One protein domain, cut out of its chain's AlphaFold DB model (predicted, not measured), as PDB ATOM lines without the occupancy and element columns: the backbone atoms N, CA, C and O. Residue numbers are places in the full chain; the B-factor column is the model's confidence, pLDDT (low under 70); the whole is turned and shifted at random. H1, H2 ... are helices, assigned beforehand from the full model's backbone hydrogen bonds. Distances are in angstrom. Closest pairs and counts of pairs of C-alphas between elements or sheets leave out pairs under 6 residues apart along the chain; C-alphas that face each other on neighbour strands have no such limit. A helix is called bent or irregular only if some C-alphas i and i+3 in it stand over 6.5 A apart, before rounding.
ATOM      1  N   ALA A 385      90.763  29.719  66.007       84.12
ATOM      2  CA  ALA A 385      91.696  28.794  66.649       84.12
ATOM      3  C   ALA A 385      91.909  29.099  68.142       84.12
ATOM      4  O   ALA A 385      92.109  28.168  68.920       84.12
ATOM      5  N   ASP A 386      91.822  30.371  68.547       84.31
ATOM      6  CA  ASP A 386      91.965  30.788  69.945       84.31
ATOM      7  C   ASP A 386      90.780  30.330  70.805       84.31
ATOM      8  O   ASP A 386      90.983  29.686  71.837       84.31
ATOM      9  N   VAL A 387      89.547  30.546  70.342       86.06
ATOM     10  CA  VAL A 387      88.350  30.092  71.066       86.06
ATOM     11  C   VAL A 387      88.261  28.566  71.069       86.06
ATOM     12  O   VAL A 387      87.974  27.961  72.102       86.06
ATOM     13  N   ALA A 388      88.574  27.916  69.945       89.06
ATOM     14  CA  ALA A 388      88.622  26.459  69.875       89.06
ATOM     15  C   ALA A 388      89.668  25.878  70.842       89.06
ATOM     16  O   ALA A 388      89.398  24.875  71.502       89.06
ATOM     17  N   ALA A 389      90.836  26.515  70.981       89.12
ATOM     18  CA  ALA A 389      91.849  26.110  71.953       89.12
ATOM     19  C   ALA A 389      91.351  26.244  73.399       89.12
ATOM     20  O   ALA A 389      91.575  25.327  74.192       89.12
ATOM     21  N   ALA A 390      90.660  27.339  73.736       88.81
ATOM     22  CA  ALA A 390      90.086  27.555  75.065       88.81
ATOM     23  C   ALA A 390      89.001  26.511  75.393       88.81
ATOM     24  O   ALA A 390      89.066  25.862  76.439       88.81
ATOM     25  N   LEU A 391      88.067  26.271  74.463       90.31
ATOM     26  CA  LEU A 391      87.025  25.243  74.589       90.31
ATOM     27  C   LEU A 391      87.630  23.844  74.783       90.31
ATOM     28  O   LEU A 391      87.274  23.141  75.728       90.31
ATOM     29  N   LEU A 392      88.578  23.448  73.927       91.44
ATOM     30  CA  LEU A 392      89.232  22.137  74.011       91.44
ATOM     31  C   LEU A 392      90.056  21.974  75.293       91.44
ATOM     32  O   LEU A 392      90.085  20.884  75.857       91.44
ATOM     33  N   SER A 393      90.711  23.037  75.766       89.19
ATOM     34  CA  SER A 393      91.528  22.999  76.989       89.19
ATOM     35  C   SER A 393      90.688  22.869  78.260       89.19
ATOM     36  O   SER A 393      91.178  22.354  79.268       89.19
ATOM     37  N   ALA A 394      89.432  23.318  78.212       88.94
ATOM     38  CA  ALA A 394      88.486  23.190  79.310       88.94
ATOM     39  C   ALA A 394      87.757  21.837  79.349       88.94
ATOM     40  O   ALA A 394      87.214  21.460  80.389       88.94
ATOM     41  N   LEU A 395      87.751  21.085  78.245       89.56
ATOM     42  CA  LEU A 395      87.229  19.723  78.236       89.56
ATOM     43  C   LEU A 395      88.149  18.765  79.005       89.56
ATOM     44  O   LEU A 395      89.370  18.941  79.018       89.56
ATOM     45  N   PRO A 396      87.597  17.675  79.571       88.38
ATOM     46  CA  PRO A 396      88.414  16.564  80.033       88.38
ATOM     47  C   PRO A 396      89.307  16.065  78.894       88.38
ATOM     48  O   PRO A 396      88.812  15.732  77.815       88.38
ATOM     49  N   VAL A 397      90.611  15.964  79.157       86.88
ATOM     50  CA  VAL A 397      91.641  15.634  78.157       86.88
ATOM     51  C   VAL A 397      91.278  14.398  77.326       86.88
ATOM     52  O   VAL A 397      91.384  14.419  76.101       86.88
ATOM     53  N   ARG A 398      90.756  13.346  77.969       84.81
ATOM     54  CA  ARG A 398      90.283  12.138  77.275       84.81
ATOM     55  C   ARG A 398      89.236  12.459  76.214       84.81
ATOM     56  O   ARG A 398      89.432  12.071  75.069       84.81
ATOM     57  N   LYS A 399      88.199  13.219  76.578       87.12
ATOM     58  CA  LYS A 399      87.102  13.610  75.685       87.12
ATOM     59  C   LYS A 399      87.623  14.425  74.502       87.12
ATOM     60  O   LYS A 399      87.328  14.094  73.358       87.12
ATOM     61  N   ALA A 400      88.469  15.424  74.769       87.12
ATOM     62  CA  ALA A 400      89.088  16.238  73.723       87.12
ATOM     63  C   ALA A 400      89.876  15.381  72.713       87.12
ATOM     64  O   ALA A 400      89.774  15.592  71.510       87.12
ATOM     65  N   THR A 401      90.627  14.382  73.187       85.00
ATOM     66  CA  THR A 401      91.458  13.537  72.312       85.00
ATOM     67  C   THR A 401      90.744  12.360  71.652       85.00
ATOM     68  O   THR A 401      91.234  11.888  70.633       85.00
ATOM     69  N   SER A 402      89.626  11.868  72.199       85.62
ATOM     70  CA  SER A 402      88.893  10.728  71.631       85.62
ATOM     71  C   SER A 402      87.717  11.138  70.752       85.62
ATOM     72  O   SER A 402      87.458  10.482  69.751       85.62
ATOM     73  N   GLU A 403      86.991  12.188  71.137       88.25
ATOM     74  CA  GLU A 403      85.782  12.641  70.434       88.25
ATOM     75  C   GLU A 403      86.091  13.810  69.492       88.25
ATOM     76  O   GLU A 403      85.505  13.904  68.421       88.25
ATOM     77  N   PHE A 404      87.070  14.656  69.836       90.31
ATOM     78  CA  PHE A 404      87.397  15.879  69.092       90.31
ATOM     79  C   PHE A 404      88.817  15.874  68.496       90.31
ATOM     80  O   PHE A 404      89.419  16.930  68.290       90.31
ATOM     81  N   GLU A 405      89.362  14.691  68.184       89.69
ATOM     82  CA  GLU A 405      90.741  14.502  67.692       89.69
ATOM     83  C   GLU A 405      91.070  15.390  66.475       89.69
ATOM     84  O   GLU A 405      92.146  15.998  66.395       89.69
ATOM     85  N   ALA A 406      90.125  15.502  65.537       89.88
ATOM     86  CA  ALA A 406      90.272  16.316  64.334       89.88
ATOM     87  C   ALA A 406      90.405  17.813  64.667       89.88
ATOM     88  O   ALA A 406      91.280  18.489  64.122       89.88
ATOM     89  N   HIS A 407      89.609  18.323  65.614       91.12
ATOM     90  CA  HIS A 407      89.660  19.726  66.033       91.12
ATOM     91  C   HIS A 407      90.928  20.035  66.835       91.12
ATOM     92  O   HIS A 407      91.548  21.073  66.609       91.12
ATOM     93  N   VAL A 408      91.379  19.114  67.697       90.88
ATOM     94  CA  VAL A 408      92.685  19.219  68.378       90.88
ATOM     95  C   VAL A 408      93.815  19.305  67.352       90.88
ATOM     96  O   VAL A 408      94.673  20.184  67.444       90.88
ATOM     97  N   SER A 409      93.796  18.438  66.336       89.31
ATOM     98  CA  SER A 409      94.797  18.438  65.262       89.31
ATOM     99  C   SER A 409      94.775  19.744  64.459       89.31
ATOM    100  O   SER A 409      95.837  20.295  64.161       89.31
ATOM    101  N   ARG A 410      93.580  20.276  64.162       89.75
ATOM    102  CA  ARG A 410      93.388  21.567  63.485       89.75
ATOM    103  C   ARG A 410      94.003  22.715  64.284       89.75
ATOM    104  O   ARG A 410      94.830  23.446  63.755       89.75
ATOM    105  N   VAL A 411      93.686  22.828  65.577       90.12
ATOM    106  CA  VAL A 411      94.230  23.889  66.448       90.12
ATOM    107  C   VAL A 411      95.755  23.793  66.575       90.12
ATOM    108  O   VAL A 411      96.441  24.812  66.545       90.12
ATOM    109  N   LEU A 412      96.313  22.582  66.655       89.56
ATOM    110  CA  LEU A 412      97.769  22.385  66.690       89.56
ATOM    111  C   LEU A 412      98.469  22.750  65.368       89.56
ATOM    112  O   LEU A 412      99.654  23.082  65.387       89.56
ATOM    113  N   THR A 413      97.758  22.684  64.241       86.62
ATOM    114  CA  THR A 413      98.297  22.950  62.898       86.62
ATOM    115  C   THR A 413      98.179  24.427  62.527       86.62
ATOM    116  O   THR A 413      99.167  25.026  62.090       86.62
ATOM    117  N   ASP A 414      96.993  24.999  62.745       86.19
ATOM    118  CA  ASP A 414      96.577  26.307  62.226       86.19
ATOM    119  C   ASP A 414      96.536  27.398  63.308       86.19
ATOM    120  O   ASP A 414      96.436  28.584  62.998       86.19
ATOM    121  N   GLY A 415      96.619  27.017  64.587       86.31
ATOM    122  CA  GLY A 415      96.571  27.955  65.704       86.31
ATOM    123  C   GLY A 415      97.800  28.854  65.814       86.31
ATOM    124  O   GLY A 415      98.884  28.568  65.302       86.31
ATOM    125  N   THR A 416      97.641  29.955  66.543       89.88
ATOM    126  CA  THR A 416      98.738  30.839  66.948       89.88
ATOM    127  C   THR A 416      99.763  30.099  67.827       89.88
ATOM    128  O   THR A 416      99.486  29.077  68.453       89.88
ATOM    129  N   LYS A 417     100.996  30.612  67.938       89.75
ATOM    130  CA  LYS A 417     102.021  29.964  68.788       89.75
ATOM    131  C   LYS A 417     101.587  29.851  70.254       89.75
ATOM    132  O   LYS A 417     102.003  28.912  70.938       89.75
ATOM    133  N   GLU A 418     100.804  30.815  70.730       89.06
ATOM    134  CA  GLU A 418     100.288  30.881  72.097       89.06
ATOM    135  C   GLU A 418      99.226  29.805  72.332       89.06
ATOM    136  O   GLU A 418      99.394  28.991  73.240       89.06
ATOM    137  N   THR A 419      98.228  29.697  71.452       89.12
ATOM    138  CA  THR A 419      97.184  28.659  71.533       89.12
ATOM    139  C   THR A 419      97.722  27.249  71.425       89.12
ATOM    140  O   THR A 419      97.393  26.396  72.248       89.12
ATOM    141  N   GLN A 420      98.622  27.004  70.470       91.06
ATOM    142  CA  GLN A 420      99.285  25.710  70.347       91.06
ATOM    143  C   GLN A 420     100.024  25.342  71.639       91.06
ATOM    144  O   GLN A 420     100.040  24.182  72.043       91.06
ATOM    145  N   THR A 421     100.645  26.323  72.302       90.62
ATOM    146  CA  THR A 421     101.370  26.098  73.559       90.62
ATOM    147  C   THR A 421     100.416  25.839  74.722       90.62
ATOM    148  O   THR A 421     100.687  24.935  75.508       90.62
ATOM    149  N   MET A 422      99.316  26.589  74.819       89.62
ATOM    150  CA  MET A 422      98.272  26.401  75.831       89.62
ATOM    151  C   MET A 422      97.696  24.981  75.760       89.62
ATOM    152  O   MET A 422      97.766  24.234  76.738       89.62
ATOM    153  N   LEU A 423      97.236  24.572  74.574       89.75
ATOM    154  CA  LEU A 423      96.680  23.241  74.355       89.75
ATOM    155  C   LEU A 423      97.733  22.151  74.606       89.75
ATOM    156  O   LEU A 423      97.456  21.148  75.261       89.75
ATOM    157  N   ALA A 424      98.976  22.361  74.157       90.00
ATOM    158  CA  ALA A 424     100.058  21.409  74.389       90.00
ATOM    159  C   ALA A 424     100.418  21.240  75.871       90.00
ATOM    160  O   ALA A 424     100.720  20.127  76.292       90.00
ATOM    161  N   MET A 425     100.391  22.315  76.668       89.38
ATOM    162  CA  MET A 425     100.601  22.229  78.117       89.38
ATOM    163  C   MET A 425      99.537  21.351  78.771       89.38
ATOM    164  O   MET A 425      99.880  20.512  79.600       89.38
ATOM    165  N   ARG A 426      98.276  21.498  78.356       87.50
ATOM    166  CA  ARG A 426      97.168  20.708  78.893       87.50
ATOM    167  C   ARG A 426      97.255  19.234  78.502       87.50
ATOM    168  O   ARG A 426      97.139  18.367  79.358       87.50
ATOM    169  N   LEU A 427      97.535  18.943  77.230       88.25
ATOM    170  CA  LEU A 427      97.703  17.569  76.736       88.25
ATOM    171  C   LEU A 427      98.937  16.864  77.330       88.25
ATOM    172  O   LEU A 427      98.958  15.636  77.422       88.25
ATOM    173  N   ALA A 428      99.971  17.624  77.705       86.25
ATOM    174  CA  ALA A 428     101.186  17.097  78.320       86.25
ATOM    175  C   ALA A 428     101.072  16.890  79.841       86.25
ATOM    176  O   ALA A 428     101.954  16.243  80.408       86.25
ATOM    177  N   ASP A 429     100.030  17.419  80.494       84.31
ATOM    178  CA  ASP A 429      99.823  17.277  81.937       84.31
ATOM    179  C   ASP A 429      99.693  15.792  82.321       84.31
ATOM    180  O   ASP A 429      98.951  15.014  81.714       84.31
ATOM    181  N   GLU A 430     100.467  15.367  83.318       67.06
ATOM    182  CA  GLU A 430     100.564  13.961  83.711       67.06
ATOM    183  C   GLU A 430      99.364  13.491  84.533       67.06
ATOM    184  O   GLU A 430      99.087  12.291  84.568       67.06
ATOM    185  N   THR A 431      98.648  14.421  85.167       65.38
ATOM    186  CA  THR A 431      97.560  14.125  86.109       65.38
ATOM    187  C   THR A 431      96.258  13.722  85.416       65.38
ATOM    188  O   THR A 431      95.550  12.839  85.896       65.38
ATOM    189  N   GLU A 432      95.973  14.296  84.248       64.69
ATOM    190  CA  GLU A 432      94.781  13.999  83.435       64.69
ATOM    191  C   GLU A 432      95.083  13.113  82.211       64.69
ATOM    192  O   GLU A 432      94.193  12.807  81.419       64.69
ATOM    193  N   GLY A 433      96.352  12.704  82.083       62.28
ATOM    194  CA  GLY A 433      97.073  12.419  80.843       62.28
ATOM    195  C   GLY A 433      96.361  11.651  79.725       62.28
ATOM    196  O   GLY A 433      95.720  10.617  79.930       62.28
ATOM    197  N   VAL A 434      96.606  12.131  78.500       75.81
ATOM    198  CA  VAL A 434      96.360  11.422  77.235       75.81
ATOM    199  C   VAL A 434      97.176  10.131  77.208       75.81
ATOM    200  O   VAL A 434      98.352  10.126  77.590       75.81
ATOM    201  N   GLU A 435      96.606   9.040  76.693       83.62
ATOM    202  CA  GLU A 435      97.406   7.841  76.461       83.62
ATOM    203  C   GLU A 435      98.539   8.142  75.462       83.62
ATOM    204  O   GLU A 435      98.287   8.698  74.389       83.62
ATOM    205  N   PRO A 436      99.788   7.719  75.730       83.06
ATOM    206  CA  PRO A 436     100.918   7.985  74.837       83.06
ATOM    207  C   PRO A 436     100.685   7.572  73.372       83.06
ATOM    208  O   PRO A 436     101.241   8.179  72.461       83.06
ATOM    209  N   ARG A 437      99.834   6.567  73.121       83.75
ATOM    210  CA  ARG A 437      99.440   6.151  71.764       83.75
ATOM    211  C   ARG A 437      98.530   7.159  71.062       83.75
ATOM    212  O   ARG A 437      98.728   7.408  69.878       83.75
ATOM    213  N   GLN A 438      97.566   7.739  71.769       84.88
ATOM    214  CA  GLN A 438      96.678   8.768  71.220       84.88
ATOM    215  C   GLN A 438      97.468  10.045  70.924       84.88
ATOM    216  O   GLN A 438      97.379  10.588  69.827       84.88
ATOM    217  N   LEU A 439      98.352  10.448  71.844       87.00
ATOM    218  CA  LEU A 439      99.259  11.575  71.620       87.00
ATOM    219  C   LEU A 439     100.169  11.344  70.399       87.00
ATOM    220  O   LEU A 439     100.410  12.253  69.606       87.00
ATOM    221  N   ALA A 440     100.647  10.113  70.213       86.38
ATOM    222  CA  ALA A 440     101.417   9.724  69.040       86.38
ATOM    223  C   ALA A 440     100.626   9.828  67.723       86.38
ATOM    224  O   ALA A 440     101.206  10.145  66.683       86.38
ATOM    225  N   THR A 441      99.323   9.547  67.737       87.69
ATOM    226  CA  THR A 441      98.446   9.738  66.572       87.69
ATOM    227  C   THR A 441      98.245  11.223  66.277       87.69
ATOM    228  O   THR A 441      98.507  11.630  65.147       87.69
ATOM    229  N   LEU A 442      97.965  12.038  67.298       87.44
ATOM    230  CA  LEU A 442      97.818  13.496  67.178       87.44
ATOM    231  C   LEU A 442      99.068  14.191  66.615       87.44
ATOM    232  O   LEU A 442      98.985  15.049  65.740       87.44
ATOM    233  N   LEU A 443     100.264  13.810  67.076       88.06
ATOM    234  CA  LEU A 443     101.503  14.377  66.532       88.06
ATOM    235  C   LEU A 443     101.729  14.005  65.063       88.06
ATOM    236  O   LEU A 443     102.402  14.745  64.350       88.06
ATOM    237  N   ARG A 444     101.208  12.855  64.615       87.38
ATOM    238  CA  ARG A 444     101.310  12.417  63.217       87.38
ATOM    239  C   ARG A 444     100.276  13.104  62.331       87.38
ATOM    240  O   ARG A 444     100.637  13.489  61.223       87.38
ATOM    241  N   SER A 445      99.041  13.289  62.801       87.00
ATOM    242  CA  SER A 445      97.993  13.992  62.048       87.00
ATOM    243  C   SER A 445      98.346  15.465  61.821       87.00
ATOM    244  O   SER A 445      98.177  15.968  60.716       87.00
ATOM    245  N   ALA A 446      98.921  16.131  62.825       86.19
ATOM    246  CA  ALA A 446      99.323  17.537  62.756       86.19
ATOM    247  C   ALA A 446     100.789  17.746  62.313       86.19
ATOM    248  O   ALA A 446     101.331  18.846  62.426       86.19
ATOM    249  N   ALA A 447     101.482  16.712  61.824       86.94
ATOM    250  CA  ALA A 447     102.942  16.734  61.680       86.94
ATOM    251  C   ALA A 447     103.479  17.797  60.702       86.94
ATOM    252  O   ALA A 447     104.610  18.261  60.860       86.94
ATOM    253  N   THR A 448     102.693  18.180  59.698       86.50
ATOM    254  CA  THR A 448     103.067  19.134  58.640       86.50
ATOM    255  C   THR A 448     102.773  20.598  59.002       86.50
ATOM    256  O   THR A 448     103.185  21.492  58.266       86.50
ATOM    257  N   GLY A 449     102.090  20.851  60.127       84.38
ATOM    258  CA  GLY A 449     101.614  22.175  60.536       84.38
ATOM    259  C   GLY A 449     102.689  23.174  60.972       84.38
ATOM    260  O   GLY A 449     103.868  22.851  61.135       84.38
ATOM    261  N   ALA A 450     102.286  24.421  61.211       85.62
ATOM    262  CA  ALA A 450     103.190  25.480  61.654       85.62
ATOM    263  C   ALA A 450     103.388  25.448  63.181       85.62
ATOM    264  O   ALA A 450     102.829  26.255  63.917       85.62
ATOM    265  N   TRP A 451     104.214  24.520  63.669       89.12
ATOM    266  CA  TRP A 451     104.398  24.285  65.106       89.12
ATOM    267  C   TRP A 451     105.172  25.379  65.862       89.12
ATOM    268  O   TRP A 451     106.282  25.780  65.492       89.12
ATOM    269  N   SER A 452     104.667  25.726  67.044       91.44
ATOM    270  CA  SER A 452     105.406  26.369  68.126       91.44
ATOM    271  C   SER A 452     106.484  25.423  68.655       91.44
ATOM    272  O   SER A 452     106.224  24.277  69.028       91.44
ATOM    273  N   SER A 453     107.716  25.928  68.753       90.00
ATOM    274  CA  SER A 453     108.844  25.170  69.310       90.00
ATOM    275  C   SER A 453     108.590  24.695  70.745       90.00
ATOM    276  O   SER A 453     109.021  23.601  71.116       90.00
ATOM    277  N   ARG A 454     107.861  25.488  71.543       92.56
ATOM    278  CA  ARG A 454     107.509  25.153  72.926       92.56
ATOM    279  C   ARG A 454     106.457  24.049  72.976       92.56
ATOM    280  O   ARG A 454     106.685  23.060  73.667       92.56
ATOM    281  N   ALA A 455     105.380  24.178  72.200       91.12
ATOM    282  CA  ALA A 455     104.327  23.165  72.097       91.12
ATOM    283  C   ALA A 455     104.893  21.801  71.668       91.12
ATOM    284  O   ALA A 455     104.699  20.797  72.352       91.12
ATOM    285  N   ALA A 456     105.697  21.789  70.599       91.25
ATOM    286  CA  ALA A 456     106.351  20.582  70.108       91.25
ATOM    287  C   ALA A 456     107.267  19.938  71.163       91.25
ATOM    288  O   ALA A 456     107.275  18.720  71.327       91.25
ATOM    289  N   THR A 457     108.030  20.748  71.908       92.38
ATOM    290  CA  THR A 457     108.928  20.240  72.958       92.38
ATOM    291  C   THR A 457     108.151  19.583  74.097       92.38
ATOM    292  O   THR A 457     108.538  18.498  74.522       92.38
ATOM    293  N   LEU A 458     107.054  20.195  74.560       90.94
ATOM    294  CA  LEU A 458     106.220  19.657  75.643       90.94
ATOM    295  C   LEU A 458     105.630  18.287  75.279       90.94
ATOM    296  O   LEU A 458     105.791  17.322  76.025       90.94
ATOM    297  N   LEU A 459     105.015  18.177  74.099       89.75
ATOM    298  CA  LEU A 459     104.370  16.934  73.671       89.75
ATOM    299  C   LEU A 459     105.386  15.827  73.358       89.75
ATOM    300  O   LEU A 459     105.189  14.677  73.750       89.75
ATOM    301  N   CYS A 460     106.511  16.151  72.708       89.88
ATOM    302  CA  CYS A 460     107.570  15.167  72.474       89.88
ATOM    303  C   CYS A 460     108.234  14.699  73.779       89.88
ATOM    304  O   CYS A 460     108.572  13.520  73.885       89.88
ATOM    305  N   ALA A 461     108.401  15.583  74.769       88.06
ATOM    306  CA  ALA A 461     108.918  15.212  76.085       88.06
ATOM    307  C   ALA A 461     107.972  14.241  76.808       88.06
ATOM    308  O   ALA A 461     108.432  13.286  77.425       88.06
ATOM    309  N   ARG A 462     106.652  14.392  76.659       85.44
ATOM    310  CA  ARG A 462     105.696  13.443  77.250       85.44
ATOM    311  C   ARG A 462     105.820  12.031  76.663       85.44
ATOM    312  O   ARG A 462     105.712  11.046  77.388       85.44
ATOM    313  N   LEU A 463     106.131  11.913  75.369       84.00
ATOM    314  CA  LEU A 463     106.395  10.619  74.720       84.00
ATOM    315  C   LEU A 463     107.752  10.003  75.095       84.00
ATOM    316  O   LEU A 463     107.956   8.810  74.875       84.00
ATOM    317  N   GLN A 464     108.672  10.782  75.669       79.00
ATOM    318  CA  GLN A 464     110.011  10.334  76.057       79.00
ATOM    319  C   GLN A 464     109.986   9.262  77.154       79.00
ATOM    320  O   GLN A 464     110.792   8.328  77.115       79.00
ATOM    321  N   GLY A 465     109.058   9.399  78.109       67.00
ATOM    322  CA  GLY A 465     108.849   8.453  79.208       67.00
ATOM    323  C   GLY A 465     108.093   7.183  78.806       67.00
ATOM    324  O   GLY A 465     108.063   6.221  79.569       67.00
ATOM    325  N   ALA A 466     107.501   7.146  77.609       63.47
ATOM    326  CA  ALA A 466     106.767   5.992  77.107       63.47
ATOM    327  C   ALA A 466     107.666   5.084  76.247       63.47
ATOM    328  O   ALA A 466     108.513   5.553  75.486       63.47
ATOM    329  N   ALA A 467     107.409   3.771  76.262       68.12
ATOM    330  CA  ALA A 467     108.096   2.787  75.410       68.12
ATOM    331  C   ALA A 467     107.903   3.015  73.886       68.12
ATOM    332  O   ALA A 467     108.466   2.294  73.065       68.12
ATOM    333  N   LEU A 468     107.125   4.031  73.498       72.69
ATOM    334  CA  LEU A 468     106.757   4.370  72.121       72.69
ATOM    335  C   LEU A 468     107.754   5.310  71.424       72.69
ATOM    336  O   LEU A 468     107.582   5.613  70.244       72.69
ATOM    337  N   ALA A 469     108.822   5.749  72.099       72.88
ATOM    338  CA  ALA A 469     109.813   6.664  71.524       72.88
ATOM    339  C   ALA A 469     110.360   6.183  70.160       72.88
ATOM    340  O   ALA A 469     110.513   6.972  69.225       72.88
ATOM    341  N   ARG A 470     110.595   4.873  70.004       79.31
ATOM    342  CA  ARG A 470     111.061   4.283  68.739       79.31
ATOM    343  C   ARG A 470     109.987   4.248  67.651       79.31
ATOM    344  O   ARG A 470     110.320   4.426  66.484       79.31
ATOM    345  N   GLU A 471     108.738   3.990  68.011       82.62
ATOM    346  CA  GLU A 471     107.637   3.830  67.055       82.62
ATOM    347  C   GLU A 471     107.107   5.173  66.553       82.62
ATOM    348  O   GLU A 471     106.635   5.260  65.423       82.62
ATOM    349  N   THR A 472     107.207   6.225  67.368       84.12
ATOM    350  CA  THR A 472     106.611   7.528  67.053       84.12
ATOM    351  C   THR A 472     107.640   8.614  66.753       84.12
ATOM    352  O   THR A 472     107.549   9.267  65.717       84.12
ATOM    353  N   LEU A 473     108.644   8.812  67.616       86.38
ATOM    354  CA  LEU A 473     109.572   9.943  67.472       86.38
ATOM    355  C   LEU A 473     110.573   9.722  66.330       86.38
ATOM    356  O   LEU A 473     110.917  10.665  65.622       86.38
ATOM    357  N   LEU A 474     111.025   8.482  66.106       86.81
ATOM    358  CA  LEU A 474     111.972   8.174  65.028       86.81
ATOM    359  C   LEU A 474     111.398   8.461  63.621       86.81
ATOM    360  O   LEU A 474     112.110   9.097  62.837       86.81
ATOM    361  N   PRO A 475     110.155   8.056  63.275       88.19
ATOM    362  CA  PRO A 475     109.523   8.470  62.021       88.19
ATOM    363  C   PRO A 475     109.409   9.988  61.872       88.19
ATOM    364  O   PRO A 475     109.792  10.509  60.826       88.19
ATOM    365  N   LEU A 476     108.984  10.700  62.927       87.38
ATOM    366  CA  LEU A 476     108.823  12.161  62.894       87.38
ATOM    367  C   LEU A 476     110.133  12.881  62.554       87.38
ATOM    368  O   LEU A 476     110.132  13.837  61.790       87.38
ATOM    369  N   VAL A 477     111.271  12.415  63.077       87.56
ATOM    370  CA  VAL A 477     112.586  13.006  62.775       87.56
ATOM    371  C   VAL A 477     113.008  12.787  61.317       87.56
ATOM    372  O   VAL A 477     113.615  13.676  60.699       87.56
ATOM    373  N   ARG A 478     112.741  11.588  60.785       85.00
ATOM    374  CA  ARG A 478     113.221  11.143  59.468       85.00
ATOM    375  C   ARG A 478     112.384  11.670  58.311       85.00
ATOM    376  O   ARG A 478     112.932  11.868  57.227       85.00
ATOM    377  N   ASP A 479     111.098  11.892  58.533       86.12
ATOM    378  CA  ASP A 479     110.206  12.413  57.510       86.12
ATOM    379  C   ASP A 479     110.533  13.887  57.186       86.12
ATOM    380  O   ASP A 479     110.793  14.717  58.060       86.12
ATOM    381  N   ARG A 480     110.592  14.197  55.885       82.62
ATOM    382  CA  ARG A 480     110.906  15.533  55.362       82.62
ATOM    383  C   ARG A 480     109.698  16.458  55.380       82.62
ATOM    384  O   ARG A 480     109.909  17.665  55.449       82.62
ATOM    385  N   GLY A 481     108.487  15.906  55.298       83.50
ATOM    386  CA  GLY A 481     107.245  16.679  55.315       83.50
ATOM    387  C   GLY A 481     106.918  17.254  56.691       83.50
ATOM    388  O   GLY A 481     106.131  18.186  56.797       83.50
ATOM    389  N   VAL A 482     107.550  16.732  57.746       88.50
ATOM    390  CA  VAL A 482     107.294  17.141  59.127       88.50
ATOM    391  C   VAL A 482     107.896  18.511  59.420       88.50
ATOM    392  O   VAL A 482     109.036  18.817  59.050       88.50
ATOM    393  N   ALA A 483     107.140  19.313  60.164       89.75
ATOM    394  CA  ALA A 483     107.500  20.654  60.571       89.75
ATOM    395  C   ALA A 483     108.880  20.704  61.256       89.75
ATOM    396  O   ALA A 483     109.168  19.889  62.144       89.75
ATOM    397  N   PRO A 484     109.742  21.687  60.930       90.44
ATOM    398  CA  PRO A 484     111.106  21.743  61.459       90.44
ATOM    399  C   PRO A 484     111.155  21.787  62.994       90.44
ATOM    400  O   PRO A 484     111.989  21.118  63.604       90.44
ATOM    401  N   ALA A 485     110.235  22.527  63.621       90.38
ATOM    402  CA  ALA A 485     110.135  22.632  65.075       90.38
ATOM    403  C   ALA A 485     109.816  21.280  65.737       90.38
ATOM    404  O   ALA A 485     110.459  20.918  66.725       90.38
ATOM    405  N   LEU A 486     108.896  20.503  65.153       90.62
ATOM    406  CA  LEU A 486     108.530  19.175  65.644       90.62
ATOM    407  C   LEU A 486     109.677  18.170  65.474       90.62
ATOM    408  O   LEU A 486     109.985  17.418  66.397       90.62
ATOM    409  N   ARG A 487     110.402  18.226  64.349       91.44
ATOM    410  CA  ARG A 487     111.602  17.397  64.115       91.44
ATOM    411  C   ARG A 487     112.708  17.673  65.131       91.44
ATOM    412  O   ARG A 487     113.319  16.741  65.652       91.44
ATOM    413  N   VAL A 488     112.970  18.949  65.426       91.81
ATOM    414  CA  VAL A 488     113.965  19.353  66.433       91.81
ATOM    415  C   VAL A 488     113.544  18.899  67.833       91.81
ATOM    416  O   VAL A 488     114.380  18.383  68.576       91.81
ATOM    417  N   ALA A 489     112.268  19.054  68.194       91.50
ATOM    418  CA  ALA A 489     111.738  18.599  69.478       91.50
ATOM    419  C   ALA A 489     111.839  17.073  69.639       91.50
ATOM    420  O   ALA A 489     112.356  16.598  70.650       91.50
ATOM    421  N   ALA A 490     111.453  16.306  68.616       90.12
ATOM    422  CA  ALA A 490     111.561  14.849  68.613       90.12
ATOM    423  C   ALA A 490     113.023  14.374  68.727       90.12
ATOM    424  O   ALA A 490     113.318  13.465  69.502       90.12
ATOM    425  N   LEU A 491     113.965  15.031  68.034       89.44
ATOM    426  CA  LEU A 491     115.406  14.764  68.172       89.44
ATOM    427  C   LEU A 491     115.914  14.985  69.601       89.44
ATOM    428  O   LEU A 491     116.739  14.214  70.085       89.44
ATOM    429  N   ARG A 492     115.443  16.041  70.273       90.12
ATOM    430  CA  ARG A 492     115.811  16.324  71.667       90.12
ATOM    431  C   ARG A 492     115.222  15.291  72.624       90.12
ATOM    432  O   ARG A 492     115.948  14.817  73.489       90.12
ATOM    433  N   ALA A 493     113.964  14.904  72.433       87.94
ATOM    434  CA  ALA A 493     113.316  13.877  73.247       87.94
ATOM    435  C   ALA A 493     113.992  12.500  73.098       87.94
ATOM    436  O   ALA A 493     114.139  11.768  74.072       87.94
ATOM    437  N   LEU A 494     114.504  12.158  71.910       87.81
ATOM    438  CA  LEU A 494     115.233  10.902  71.685       87.81
ATOM    439  C   LEU A 494     116.578  10.803  72.429       87.81
ATOM    440  O   LEU A 494     117.161   9.721  72.457       87.81
ATOM    441  N   ARG A 495     117.078  11.879  73.054       86.50
ATOM    442  CA  ARG A 495     118.379  11.882  73.749       86.50
ATOM    443  C   ARG A 495     118.481  10.907  74.915       86.50
ATOM    444  O   ARG A 495     119.574  10.435  75.196       86.50
ATOM    445  N   THR A 496     117.371  10.558  75.555       83.44
ATOM    446  CA  THR A 496     117.363   9.533  76.613       83.44
ATOM    447  C   THR A 496     117.402   8.103  76.087       83.44
ATOM    448  O   THR A 496     117.556   7.181  76.877       83.44
ATOM    449  N   HIS A 497     117.285   7.902  74.772       85.25
ATOM    450  CA  HIS A 497     117.261   6.588  74.128       85.25
ATOM    451  C   HIS A 497     118.410   6.481  73.110       85.25
ATOM    452  O   HIS A 497     118.164   6.580  71.902       85.25
ATOM    453  N   PRO A 498     119.668   6.289  73.560       82.31
ATOM    454  CA  PRO A 498     120.867   6.443  72.729       82.31
ATOM    455  C   PRO A 498     120.879   5.548  71.482       82.31
ATOM    456  O   PRO A 498     121.260   6.009  70.407       82.31
ATOM    457  N   GLU A 499     120.372   4.314  71.565       84.19
ATOM    458  CA  GLU A 499     120.265   3.414  70.405       84.19
ATOM    459  C   GLU A 499     119.301   3.936  69.325       84.19
ATOM    460  O   GLU A 499     119.546   3.817  68.120       84.19
ATOM    461  N   THR A 500     118.182   4.531  69.745       84.31
ATOM    462  CA  THR A 500     117.182   5.101  68.831       84.31
ATOM    463  C   THR A 500     117.668   6.438  68.279       84.31
ATOM    464  O   THR A 500     117.484   6.711  67.091       84.31
ATOM    465  N   LEU A 501     118.366   7.234  69.095       84.50
ATOM    466  CA  LEU A 501     119.026   8.462  68.658       84.50
ATOM    467  C   LEU A 501     120.108   8.177  67.611       84.50
ATOM    468  O   LEU A 501     120.184   8.891  66.613       84.50
ATOM    469  N   GLN A 502     120.908   7.122  67.786       85.38
ATOM    470  CA  GLN A 502     121.920   6.714  66.809       85.38
ATOM    471  C   GLN A 502     121.278   6.362  65.462       85.38
ATOM    472  O   GLN A 502     121.763   6.789  64.415       85.38
ATOM    473  N   LYS A 503     120.132   5.665  65.479       85.06
ATOM    474  CA  LYS A 503     119.335   5.401  64.273       85.06
ATOM    475  C   LYS A 503     118.762   6.687  63.674       85.06
ATOM    476  O   LYS A 503     118.777   6.834  62.453       85.06
ATOM    477  N   ALA A 504     118.276   7.623  64.485       83.44
ATOM    478  CA  ALA A 504     117.751   8.908  64.014       83.44
ATOM    479  C   ALA A 504     118.842   9.791  63.380       83.44
ATOM    480  O   ALA A 504     118.588  10.457  62.382       83.44
ATOM    481  N   CYS A 505     120.060   9.748  63.926       83.25
ATOM    482  CA  CYS A 505     121.221  10.514  63.474       83.25
ATOM    483  C   CYS A 505     122.045   9.811  62.386       83.25
ATOM    484  O   CYS A 505     123.074  10.361  61.970       83.25
ATOM    485  N   ALA A 506     121.651   8.609  61.952       81.94
ATOM    486  CA  ALA A 506     122.312   7.899  60.864       81.94
ATOM    487  C   ALA A 506     122.289   8.774  59.608       81.94
ATOM    488  O   ALA A 506     121.241   9.293  59.230       81.94
ATOM    489  N   TRP A 507     123.463   8.979  59.011       66.81
ATOM    490  CA  TRP A 507     123.633   9.937  57.927       66.81
ATOM    491  C   TRP A 507     122.760   9.570  56.730       66.81
ATOM    492  O   TRP A 507     122.805   8.441  56.242       66.81
ATOM    493  N   THR A 508     121.980  10.533  56.247       67.88
ATOM    494  CA  THR A 508     121.221  10.392  55.003       67.88
ATOM    495  C   THR A 508     121.483  11.586  54.092       67.88
ATOM    496  O   THR A 508     121.548  12.722  54.560       67.88
ATOM    497  N   LEU A 509     121.577  11.348  52.777       67.94
ATOM    498  CA  LEU A 509     121.721  12.407  51.761       67.94
ATOM    499  C   LEU A 509     120.655  13.509  51.916       67.94
ATOM    500  O   LEU A 509     120.921  14.674  51.645       67.94
ATOM    501  N   SER A 510     119.474  13.149  52.431       64.81
ATOM    502  CA  SER A 510     118.369  14.044  52.801       64.81
ATOM    503  C   SER A 510     118.759  15.252  53.645       64.81
ATOM    504  O   SER A 510     118.092  16.279  53.570       64.81
ATOM    505  N   GLU A 511     119.768  15.114  54.504       67.19
ATOM    506  CA  GLU A 511     120.130  16.131  55.494       67.19
ATOM    507  C   GLU A 511     120.673  17.411  54.865       67.19
ATOM    508  O   GLU A 511     120.549  18.476  55.466       67.19
ATOM    509  N   LEU A 512     121.232  17.320  53.654       70.31
ATOM    510  CA  LEU A 512     121.775  18.468  52.924       70.31
ATOM    511  C   LEU A 512     120.702  19.515  52.608       70.31
ATOM    512  O   LEU A 512     120.999  20.705  52.573       70.31
ATOM    513  N   TRP A 513     119.454  19.074  52.443       78.81
ATOM    514  CA  TRP A 513     118.303  19.931  52.152       78.81
ATOM    515  C   TRP A 513     117.417  20.181  53.377       78.81
ATOM    516  O   TRP A 513     116.335  20.751  53.254       78.81
ATOM    517  N   ALA A 514     117.837  19.742  54.569       79.38
ATOM    518  CA  ALA A 514     117.080  19.994  55.788       79.38
ATOM    519  C   ALA A 514     117.211  21.468  56.228       79.38
ATOM    520  O   ALA A 514     118.278  22.060  56.045       79.38
ATOM    521  N   PRO A 515     116.183  22.049  56.872       86.00
ATOM    522  CA  PRO A 515     116.252  23.388  57.459       86.00
ATOM    523  C   PRO A 515     117.431  23.546  58.432       86.00
ATOM    524  O   PRO A 515     117.798  22.595  59.132       86.00
ATOM    525  N   SER A 516     117.992  24.755  58.525       87.62
ATOM    526  CA  SER A 516     119.198  25.050  59.320       87.62
ATOM    527  C   SER A 516     119.095  24.606  60.780       87.62
ATOM    528  O   SER A 516     120.068  24.112  61.353       87.62
ATOM    529  N   ASP A 517     117.912  24.734  61.380       87.50
ATOM    530  CA  ASP A 517     117.685  24.372  62.780       87.50
ATOM    531  C   ASP A 517     117.721  22.854  63.000       87.50
ATOM    532  O   ASP A 517     118.309  22.384  63.977       87.50
ATOM    533  N   VAL A 518     117.190  22.076  62.049       87.38
ATOM    534  CA  VAL A 518     117.253  20.606  62.066       87.38
ATOM    535  C   VAL A 518     118.696  20.141  61.880       87.38
ATOM    536  O   VAL A 518     119.171  19.285  62.626       87.38
ATOM    537  N   GLN A 519     119.437  20.747  60.943       87.19
ATOM    538  CA  GLN A 519     120.857  20.434  60.741       87.19
ATOM    539  C   GLN A 519     121.686  20.708  62.002       87.19
ATOM    540  O   GLN A 519     122.527  19.892  62.391       87.19
ATOM    541  N   ARG A 520     121.448  21.847  62.664       88.12
ATOM    542  CA  ARG A 520     122.120  22.223  63.914       88.12
ATOM    543  C   ARG A 520     121.822  21.213  65.026       88.12
ATOM    544  O   ARG A 520     122.755  20.749  65.679       88.12
ATOM    545  N   ALA A 521     120.556  20.822  65.186       86.94
ATOM    546  CA  ALA A 521     120.141  19.822  66.166       86.94
ATOM    547  C   ALA A 521     120.781  18.443  65.910       86.94
ATOM    548  O   ALA A 521     121.288  17.825  66.847       86.94
ATOM    549  N   LEU A 522     120.844  17.992  64.650       87.06
ATOM    550  CA  LEU A 522     121.505  16.738  64.260       87.06
ATOM    551  C   LEU A 522     123.014  16.756  64.539       87.06
ATOM    552  O   LEU A 522     123.560  15.783  65.061       87.06
ATOM    553  N   ARG A 523     123.706  17.861  64.223       87.00
ATOM    554  CA  ARG A 523     125.141  18.014  64.532       87.00
ATOM    555  C   ARG A 523     125.397  17.927  66.034       87.00
ATOM    556  O   ARG A 523     126.338  17.252  66.446       87.00
ATOM    557  N   GLN A 524     124.552  18.571  66.836       88.19
ATOM    558  CA  GLN A 524     124.666  18.539  68.290       88.19
ATOM    559  C   GLN A 524     124.423  17.128  68.848       88.19
ATOM    560  O   GLN A 524     125.258  16.629  69.594       88.19
ATOM    561  N   ALA A 525     123.355  16.448  68.419       85.94
ATOM    562  CA  ALA A 525     123.056  15.079  68.847       85.94
ATOM    563  C   ALA A 525     124.180  14.083  68.492       85.94
ATOM    564  O   ALA A 525     124.537  13.221  69.291       85.94
ATOM    565  N   ARG A 526     124.808  14.231  67.316       87.06
ATOM    566  CA  ARG A 526     125.977  13.422  66.919       87.06
ATOM    567  C   ARG A 526     127.208  13.680  67.782       87.06
ATOM    568  O   ARG A 526     127.987  12.756  68.006       87.06
ATOM    569  N   LYS A 527     127.421  14.926  68.211       86.56
ATOM    570  CA  LYS A 527     128.526  15.276  69.111       86.56
ATOM    571  C   LYS A 527     128.334  14.593  70.467       86.56
ATOM    572  O   LYS A 527     129.252  13.928  70.927       86.56
ATOM    573  N   GLU A 528     127.124  14.668  71.015       84.00
ATOM    574  CA  GLU A 528     126.749  14.029  72.283       84.00
ATOM    575  C   GLU A 528     126.918  12.495  72.217       84.00
ATOM    576  O   GLU A 528     127.548  11.908  73.091       84.00
ATOM    577  N   LEU A 529     126.485  11.837  71.130       84.69
ATOM    578  CA  LEU A 529     126.693  10.388  70.941       84.69
ATOM    579  C   LEU A 529     128.177   9.978  70.897       84.69
ATOM    580  O   LEU A 529     128.534   8.907  71.384       84.69
ATOM    581  N   LYS A 530     129.049  10.815  70.318       82.31
ATOM    582  CA  LYS A 530     130.503  10.568  70.295       82.31
ATOM    583  C   LYS A 530     131.147  10.729  71.669       82.31
ATOM    584  O   LYS A 530     132.160  10.089  71.925       82.31
ATOM    585  N   GLU A 531     130.609  11.607  72.509       79.81
ATOM    586  CA  GLU A 531     131.087  11.813  73.877       79.81
ATOM    587  C   GLU A 531     130.657  10.643  74.773       79.81
ATOM    588  O   GLU A 531     131.507  10.069  75.449       79.81
ATOM    589  N   VAL A 532     129.400  10.193  74.674       72.38
ATOM    590  CA  VAL A 532     128.883   9.035  75.430       72.38
ATOM    591  C   VAL A 532     129.625   7.741  75.077       72.38
ATOM    592  O   VAL A 532     130.026   7.007  75.976       72.38
ATOM    593  N   GLY A 533     129.890   7.490  73.789       63.28
ATOM    594  CA  GLY A 533     130.648   6.314  73.337       63.28
ATOM    595  C   GLY A 533     132.160   6.358  73.606       63.28
ATOM    596  O   GLY A 533     132.856   5.415  73.247       63.28
ATOM    597  N   ARG A 534     132.691   7.455  74.170       58.62
ATOM    598  CA  ARG A 534     134.084   7.558  74.655       58.62
ATOM    599  C   ARG A 534     134.204   7.377  76.170       58.62
ATOM    600  O   ARG A 534     135.309   7.170  76.657       58.62
ATOM    601  N   SER A 535     133.096   7.520  76.898       52.12
ATOM    602  CA  SER A 535     133.004   7.332  78.352       52.12
ATOM    603  C   SER A 535     132.545   5.928  78.771       52.12
ATOM    604  O   SER A 535     132.631   5.601  79.953       52.12
ATOM    605  N   SER A 536     132.052   5.129  77.821       45.84
ATOM    606  CA  SER A 536     131.831   3.679  77.921       45.84
ATOM    607  C   SER A 536     133.006   2.930  77.315       45.84
ATOM    608  O   SER A 536     133.416   1.905  77.894       45.84
TER     609      SER A 536
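Overview. This is residues 385 to 536 of the 536 residues of an uncharacterized protein of Xanthomonadales bacterium (UniProt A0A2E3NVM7). Two rows of helices are stacked on each other: H1, H4, H6, H8 and the long H11 side by side in one, running the same way, and H3, H5, H7 and H9 in the other, with H3 and H5 crossing at a steeper angle. The chain zigzags between the rows, H1 and H11 lie at opposite ends, and the short H2 and H10 sit in the turns before H3 and H11. The printed part has 152 residues with eleven named helices, H1 to H11 in order, and no named strand; the class is all helix. H1, H3, H4, H5, H6, H7 and H8 form an up-and-down bundle, each running against the one before it. The whole is compact, with a radius of gyration of the C-alphas of 15.6 A, but elongated in outline, spanning 49 by 31 by 20 A.

Along the chain. The longest helix, H11, holds residues 516 to 535 and is 29.4 A from first to last C-alpha, from (119.198, 25.050, 59.320) to (133.004, 7.332, 78.352). H8, residues 484 to 496, is 20.4 A long; it is irregular, but only just, with C-alphas 493 and 496 6.8 A apart. H6, residues 453 to 464, is 16.3 A long, and H4, residues 417 to 428, 16.0 A. H1, residues 385 to 394, is 14.2 A long and begins at C-alpha 385, (91.696, 28.794, 66.649). H3 is residues 405 to 414, H5 residues 436 to 445, H7 residues 469 to 478 and H9 residues 498 to 504. H2, residues 397 to 402, and H10, residues 509 to 513, are the two shortest.

Arrangement. H11 touches H8 with residues 517 to 525 alone, the same way at a shallow tilt of 10 degrees; their closest C-alphas, of Val 488 and Val 518, are 5.6 A apart. H6 and H8 are the hubs, touching four helices each. They touch each other at a shallow tilt of 34 degrees, only just short of steep, with the C-alphas of Thr 457 and Ala 489 closest at 4.8 A. H6 touches H4, the same way at 15 degrees, closest at Thr 421 and Ala 455, C-alphas 4.4 A apart. H4 touches H1, the same way at 20 degrees, where the C-alphas of Ser 393 and Leu 423 are closest at 5.8 A. H7 and H8 form a hairpin, opposite ways at a steep tilt of 39 degrees, closest at the C-alphas of Val 477 and Arg 487, 4.7 A. H7 touches H9, closest at the C-alphas of Leu 474 and Ala 504, 5.9 A. H5 and H7 are close but not clearly touching, with the C-alphas of Ala 440 and Thr 472 closest at 6.0 A. H3 touches H5, the same way at a steep tilt of 52 degrees, closest at the C-alphas of Ser 409 and Leu 442, 6.1 A. H2 touches no helix but is near H1, H3, H4 and H5; H10 touches none but is near H11. H1 and H11 are apart. Every O i to N i+4 pair is within hydrogen-bond range in H1, H2, H3, H4, H5, H6 and H9; the counts are 4 of 6 in H7, 7 of 9 in H8, 15 of 16 in H11 and 0 of 1 in H10, where 2 of 2 O i to N i+3 pairs are within range.

Size, cuts and confidence. The two C-alphas farthest apart, of Val 387 and Ser 536, are 51.3 A from each other. The printed part has no cut and ends at Ser 536, the chain's last residue. No link is long; H4 to H5 and H5 to H6 are short, and the others are tight. The mean pLDDT of the printed part is 84.2, with residues 430 to 433, 465 to 467, 507 to 511 and 533 to 536 under 70.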